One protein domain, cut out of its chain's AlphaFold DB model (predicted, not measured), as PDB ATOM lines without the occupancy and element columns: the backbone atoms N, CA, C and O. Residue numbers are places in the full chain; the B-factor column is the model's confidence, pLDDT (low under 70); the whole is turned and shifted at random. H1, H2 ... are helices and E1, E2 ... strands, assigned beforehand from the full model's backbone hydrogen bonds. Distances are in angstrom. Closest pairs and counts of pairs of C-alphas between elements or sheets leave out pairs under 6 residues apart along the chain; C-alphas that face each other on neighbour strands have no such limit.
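What this domain is: This is residues 66 to 114 of the 531 residues of an uncharacterized protein of Aureococcus anophagefferens (UniProt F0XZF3). What is the main picture? A small hairpin of two strands, E1 and E2, makes one end of an elongated body, and two helices set nearly at right angles, H1 and H2, follow it, with H2 packed on E2 and the link between the helices, which holds Gly 94, reaching the other end. What is it made of? The printed part has 49 residues, with named elements in the order E1, E2, H1, H2; the sheet, E1 - E2, is antiparallel and the class is mixed, helices and strands. How large is it? It is compact, with a radius of gyration of the C-alphas of 10.5 A, and spans 33 by 19 by 13 A.

Where its parts are: Where are the strands? E1 is residues 66 to 68, 6.4 A long, from C-alpha 66 at (-35.699, 26.158, 33.299); E2 is residues 74 to 77, 7.9 A long. Where are the helices? H1 is residues 82 to 91, 14.3 A long. H2 is residues 101 to 108, 10.4 A long, and ends at C-alpha 108 at (-33.766, 32.833, 22.835).

How they stand to each other: How do the strands pair? E1 and E2 form an antiparallel hairpin at 149 degrees, with N 67 and O 76 within hydrogen-bond range at 2.9 A. How do the helices stand? The closest C-alphas of E2 and H2, those of Gly 76 and Met 106, are 5.3 A apart. H1 and H2 touch, about perpendicular at 77 degrees; their closest C-alphas, those of Cys 89 and Cys 103, are 5.7 A apart. E1 is apart from H1 and from H2. Are the helix backbones complete? In H1 and H2 every O i to N i+4 pair is within hydrogen-bond range.

The domain as a whole: How far does it reach? The two C-alphas farthest apart, those of Lys 70 and Gly 94, are 33.2 A apart. Is there a cut or a long link? The printed part has no cut, and no link is long. Where is confidence low? The model's pLDDT is under 70 at residue 68, residues 70 to 74 and residues 93 to 95.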
ATOM      1  N   TYR A  66     -36.093  24.841  33.769       73.56
ATOM      2  CA  TYR A  66     -35.699  26.158  33.299       73.56
ATOM      3  C   TYR A  66     -35.068  26.942  34.443       73.56
ATOM      4  O   TYR A  66     -35.508  26.815  35.592       73.56
ATOM      5  N   ASP A  67     -34.065  27.746  34.116       74.56
ATOM      6  CA  ASP A  67     -33.547  28.765  35.017       74.56
ATOM      7  C   ASP A  67     -34.433  30.005  34.916       74.56
ATOM      8  O   ASP A  67     -34.992  30.308  33.862       74.56
ATOM      9  N   LEU A  68     -34.611  30.697  36.040       69.69
ATOM     10  CA  LEU A  68     -35.442  31.892  36.117       69.69
ATOM     11  C   LEU A  68     -34.569  33.113  36.403       69.69
ATOM     12  O   LEU A  68     -33.682  33.065  37.261       69.69
ATOM     13  N   ASP A  69     -34.848  34.219  35.722       72.31
ATOM     14  CA  ASP A  69     -34.225  35.504  36.000       72.31
ATOM     15  C   ASP A  69     -34.743  36.111  37.325       72.31
ATOM     16  O   ASP A  69     -35.604  35.572  38.026       72.31
ATOM     17  N   LYS A  70     -34.229  37.291  37.691       69.19
ATOM     18  CA  LYS A  70     -34.657  38.004  38.913       69.19
ATOM     19  C   LYS A  70     -36.117  38.481  38.868       69.19
ATOM     20  O   LYS A  70     -36.634  38.900  39.903       69.19
ATOM     21  N   SER A  71     -36.739  38.455  37.693       58.97
ATOM     22  CA  SER A  71     -38.143  38.779  37.433       58.97
ATOM     23  C   SER A  71     -39.053  37.552  37.573       58.97
ATOM     24  O   SER A  71     -40.268  37.722  37.635       58.97
ATOM     25  N   GLY A  72     -38.484  36.341  37.643       58.09
ATOM     26  CA  GLY A  72     -39.221  35.076  37.603       58.09
ATOM     27  C   GLY A  72     -39.533  34.587  36.185       58.09
ATOM     28  O   GLY A  72     -40.403  33.739  36.015       58.09
ATOM     29  N   GLU A  73     -38.861  35.123  35.170       68.19
ATOM     30  CA  GLU A  73     -39.030  34.772  33.760       68.19
ATOM     31  C   GLU A  73     -37.992  33.734  33.339       68.19
ATOM     32  O   GLU A  73     -36.887  33.723  33.866       68.19
ATOM     33  N   ILE A  74     -38.335  32.873  32.381       65.88
ATOM     34  CA  ILE A  74     -37.422  31.841  31.877       65.88
ATOM     35  C   ILE A  74     -36.189  32.507  31.242       65.88
ATOM     36  O   ILE A  74     -36.313  33.270  30.287       65.88
ATOM     37  N   ASP A  75     -35.009  32.210  31.789       72.62
ATOM     38  CA  ASP A  75     -33.680  32.663  31.341       72.62
ATOM     39  C   ASP A  75     -32.879  31.479  30.769       72.62
ATOM     40  O   ASP A  75     -31.672  31.339  30.960       72.62
ATOM     41  N   GLY A  76     -33.592  30.579  30.085       73.69
ATOM     42  CA  GLY A  76     -33.047  29.382  29.452       73.69
ATOM     43  C   GLY A  76     -33.300  28.079  30.209       73.69
ATOM     44  O   GLY A  76     -33.963  28.021  31.244       73.69
ATOM     45  N   VAL A  77     -32.794  26.990  29.637       79.44
ATOM     46  CA  VAL A  77     -32.845  25.639  30.210       79.44
ATOM     47  C   VAL A  77     -31.809  25.525  31.321       79.44
ATOM     48  O   VAL A  77     -30.707  26.060  31.193       79.44
ATOM     49  N   SER A  78     -32.150  24.809  32.395       80.12
ATOM     50  CA  SER A  78     -31.253  24.680  33.542       80.12
ATOM     51  C   SER A  78     -29.962  23.941  33.202       80.12
ATOM     52  O   SER A  78     -29.946  23.005  32.394       80.12
ATOM     53  N   ASP A  79     -28.877  24.307  33.888       85.88
ATOM     54  CA  ASP A  79     -27.552  23.690  33.717       85.88
ATOM     55  C   ASP A  79     -27.575  22.154  33.819       85.88
ATOM     56  O   ASP A  79     -26.782  21.475  33.165       85.88
ATOM     57  N   HIS A  80     -28.493  21.593  34.617       84.81
ATOM     58  CA  HIS A  80     -28.638  20.146  34.784       84.81
ATOM     59  C   HIS A  80     -29.086  19.441  33.495       84.81
ATOM     60  O   HIS A  80     -28.605  18.349  33.205       84.81
ATOM     61  N   TYR A  81     -29.982  20.061  32.723       84.69
ATOM     62  CA  TYR A  81     -30.535  19.498  31.486       84.69
ATOM     63  C   TYR A  81     -29.862  20.037  30.220       84.69
ATOM     64  O   TYR A  81     -30.115  19.541  29.123       84.69
ATOM     65  N   LEU A  82     -28.988  21.036  30.354       87.94
ATOM     66  CA  LEU A  82     -28.424  21.781  29.235       87.94
ATOM     67  C   LEU A  82     -27.649  20.908  28.236       87.94
ATOM     68  O   LEU A  82     -27.740  21.136  27.030       87.94
ATOM     69  N   SER A  83     -26.871  19.924  28.702       90.25
ATOM     70  CA  SER A  83     -26.104  19.036  27.810       90.25
ATOM     71  C   SER A  83     -27.007  18.153  26.959       90.25
ATOM     72  O   SER A  83     -26.789  18.012  25.756       90.25
ATOM     73  N   ASP A  84     -28.030  17.593  27.590       88.94
ATOM     74  CA  ASP A  84     -28.952  16.651  26.965       88.94
ATOM     75  C   ASP A  84     -29.891  17.400  26.017       88.94
ATOM     76  O   ASP A  84     -30.200  16.915  24.929       88.94
ATOM     77  N   ALA A  85     -30.265  18.630  26.382       86.31
ATOM     78  CA  ALA A  85     -31.087  19.502  25.556       86.31
ATOM     79  C   ALA A  85     -30.337  19.927  24.289       86.31
ATOM     80  O   ALA A  85     -30.898  19.858  23.198       86.31
ATOM     81  N   LYS A  86     -29.040  20.259  24.400       88.31
ATOM     82  CA  LYS A  86     -28.176  20.520  23.235       88.31
ATOM     83  C   LYS A  86     -28.104  19.315  22.309       88.31
ATOM     84  O   LYS A  86     -28.351  19.460  21.120       88.31
ATOM     85  N   ALA A  87     -27.817  18.134  22.857       88.56
ATOM     86  CA  ALA A  87     -27.726  16.913  22.063       88.56
ATOM     87  C   ALA A  87     -29.049  16.589  21.350       88.56
ATOM     88  O   ALA A  87     -29.036  16.189  20.187       88.56
ATOM     89  N   CYS A  88     -30.184  16.805  22.020       87.00
ATOM     90  CA  CYS A  88     -31.502  16.630  21.420       87.00
ATOM     91  C   CYS A  88     -31.743  17.647  20.289       87.00
ATOM     92  O   CYS A  88     -32.053  17.253  19.167       87.00
ATOM     93  N   CYS A  89     -31.532  18.943  20.541       85.94
ATOM     94  CA  CYS A  89     -31.755  19.999  19.550       85.94
ATOM     95  C   CYS A  89     -30.801  19.915  18.346       85.94
ATOM     96  O   CYS A  89     -31.193  20.252  17.229       85.94
ATOM     97  N   ASP A  90     -29.571  19.433  18.546       85.25
ATOM     98  CA  ASP A  90     -28.614  19.171  17.465       85.25
ATOM     99  C   ASP A  90     -29.088  18.023  16.556       85.25
ATOM    100  O   ASP A  90     -28.934  18.103  15.336       85.25
ATOM    101  N   ASN A  91     -29.717  16.987  17.126       80.12
ATOM    102  CA  ASN A  91     -30.321  15.891  16.361       80.12
ATOM    103  C   ASN A  91     -31.625  16.314  15.668       80.12
ATOM    104  O   ASN A  91     -31.880  15.899  14.538       80.12
ATOM    105  N   ALA A  92     -32.407  17.190  16.302       71.62
ATOM    106  CA  ALA A  92     -33.637  17.759  15.750       71.62
ATOM    107  C   ALA A  92     -33.405  18.872  14.705       71.62
ATOM    108  O   ALA A  92     -34.364  19.465  14.209       71.62
ATOM    109  N   GLY A  93     -32.142  19.170  14.363       59.12
ATOM    110  CA  GLY A  93     -31.654  20.352  13.634       59.12
ATOM    111  C   GLY A  93     -32.078  20.540  12.164       59.12
ATOM    112  O   GLY A  93     -31.249  20.913  11.332       59.12
ATOM    113  N   GLY A  94     -33.353  20.329  11.827       66.81
ATOM    114  CA  GLY A  94     -33.993  20.764  10.580       66.81
ATOM    115  C   GLY A  94     -34.550  22.195  10.653       66.81
ATOM    116  O   GLY A  94     -34.279  22.941  11.589       66.81
ATOM    117  N   ASP A  95     -35.364  22.612   9.676       68.75
ATOM    118  CA  ASP A  95     -36.006  23.945   9.672       68.75
ATOM    119  C   ASP A  95     -37.110  24.127  10.736       68.75
ATOM    120  O   ASP A  95     -37.537  25.254  10.987       68.75
ATOM    121  N   TYR A  96     -37.526  23.039  11.391       71.25
ATOM    122  CA  TYR A  96     -38.669  22.981  12.309       71.25
ATOM    123  C   TYR A  96     -38.305  23.105  13.799       71.25
ATOM    124  O   TYR A  96     -39.183  23.000  14.644       71.25
ATOM    125  N   TRP A  97     -37.048  23.405  14.152       74.44
ATOM    126  CA  TRP A  97     -36.622  23.572  15.558       74.44
ATOM    127  C   TRP A  97     -37.417  24.638  16.332       74.44
ATOM    128  O   TRP A  97     -37.432  24.617  17.556       74.44
ATOM    129  N   LYS A  98     -38.070  25.571  15.624       74.38
ATOM    130  CA  LYS A  98     -38.936  26.605  16.209       74.38
ATOM    131  C   LYS A  98     -40.225  26.049  16.813       74.38
ATOM    132  O   LYS A  98     -40.822  26.734  17.633       74.38
ATOM    133  N   GLU A  99     -40.649  24.861  16.386       74.38
ATOM    134  CA  GLU A  99     -41.814  24.176  16.949       74.38
ATOM    135  C   GLU A  99     -41.462  23.523  18.297       74.38
ATOM    136  O   GLU A  99     -42.307  23.468  19.180       74.38
ATOM    137  N   SER A 100     -40.193  23.139  18.516       75.12
ATOM    138  CA  SER A 100     -39.727  22.628  19.810       75.12
ATOM    139  C   SER A 100     -39.545  23.759  20.819       75.12
ATOM    140  O   SER A 100     -38.633  24.586  20.709       75.12
ATOM    141  N   THR A 101     -40.374  23.735  21.862       76.38
ATOM    142  CA  THR A 101     -40.304  24.687  22.984       76.38
ATOM    143  C   THR A 101     -38.911  24.739  23.618       76.38
ATOM    144  O   THR A 101     -38.366  25.820  23.821       76.38
ATOM    145  N   VAL A 102     -38.279  23.585  23.849       78.81
ATOM    146  CA  VAL A 102     -36.945  23.499  24.468       78.81
ATOM    147  C   VAL A 102     -35.878  24.161  23.590       78.81
ATOM    148  O   VAL A 102     -35.086  24.966  24.084       78.81
ATOM    149  N   CYS A 103     -35.862  23.870  22.287       82.62
ATOM    150  CA  CYS A 103     -34.865  24.435  21.375       82.62
ATOM    151  C   CYS A 103     -35.080  25.935  21.140       82.62
ATOM    152  O   CYS A 103     -34.107  26.683  20.999       82.62
ATOM    153  N   TYR A 104     -36.338  26.385  21.135       80.56
ATOM    154  CA  TYR A 104     -36.686  27.799  21.058       80.56
ATOM    155  C   TYR A 104     -36.202  28.577  22.288       80.56
ATOM    156  O   TYR A 104     -35.505  29.577  22.121       80.56
ATOM    157  N   GLU A 105     -36.489  28.100  23.502       78.06
ATOM    158  CA  GLU A 105     -36.064  28.757  24.748       78.06
ATOM    159  C   GLU A 105     -34.534  28.799  24.877       78.06
ATOM    160  O   GLU A 105     -33.958  29.815  25.262       78.06
ATOM    161  N   MET A 106     -33.830  27.734  24.475       81.50
ATOM    162  CA  MET A 106     -32.362  27.740  24.449       81.50
ATOM    163  C   MET A 106     -31.785  28.703  23.405       81.50
ATOM    164  O   MET A 106     -30.736  29.307  23.651       81.50
ATOM    165  N   TYR A 107     -32.429  28.837  22.241       81.81
ATOM    166  CA  TYR A 107     -32.038  29.818  21.226       81.81
ATOM    167  C   TYR A 107     -32.273  31.241  21.726       81.81
ATOM    168  O   TYR A 107     -31.369  32.077  21.624       81.81
ATOM    169  N   ASP A 108     -33.446  31.511  22.308       76.88
ATOM    170  CA  ASP A 108     -33.766  32.833  22.835       76.88
ATOM    171  C   ASP A 108     -32.825  33.194  23.974       76.88
ATOM    172  O   ASP A 108     -32.270  34.285  23.934       76.88
ATOM    173  N   ALA A 109     -32.508  32.272  24.890       75.44
ATOM    174  CA  ALA A 109     -31.536  32.456  25.973       75.44
ATOM    175  C   ALA A 109     -30.064  32.515  25.506       75.44
ATOM    176  O   ALA A 109     -29.180  32.885  26.280       75.44
ATOM    177  N   GLY A 110     -29.768  32.211  24.237       79.50
ATOM    178  CA  GLY A 110     -28.402  32.185  23.698       79.50
ATOM    179  C   GLY A 110     -27.560  30.997  24.186       79.50
ATOM    180  O   GLY A 110     -26.334  31.010  24.067       79.50
ATOM    181  N   GLN A 111     -28.208  29.972  24.736       82.25
ATOM    182  CA  GLN A 111     -27.590  28.743  25.230       82.25
ATOM    183  C   GLN A 111     -27.292  27.730  24.111       82.25
ATOM    184  O   GLN A 111     -26.426  26.865  24.279       82.25
ATOM    185  N   TRP A 112     -27.985  27.838  22.974       85.12
ATOM    186  CA  TRP A 112     -27.827  27.000  21.784       85.12
ATOM    187  C   TRP A 112     -28.070  27.818  20.507       85.12
ATOM    188  O   TRP A 112     -28.766  28.829  20.530       85.12
ATOM    189  N   SER A 113     -27.488  27.400  19.381       79.44
ATOM    190  CA  SER A 113     -27.713  28.045  18.085       79.44
ATOM    191  C   SER A 113     -27.799  27.004  16.970       79.44
ATOM    192  O   SER A 113     -26.873  26.195  16.861       79.44
ATOM    193  N   PRO A 114     -28.817  27.058  16.092       77.12
ATOM    194  CA  PRO A 114     -28.896  26.162  14.948       77.12
ATOM    195  C   PRO A 114     -27.725  26.426  13.995       77.12
ATOM    196  O   PRO A 114     -27.364  27.578  13.721       77.12
TER     197      PRO A 114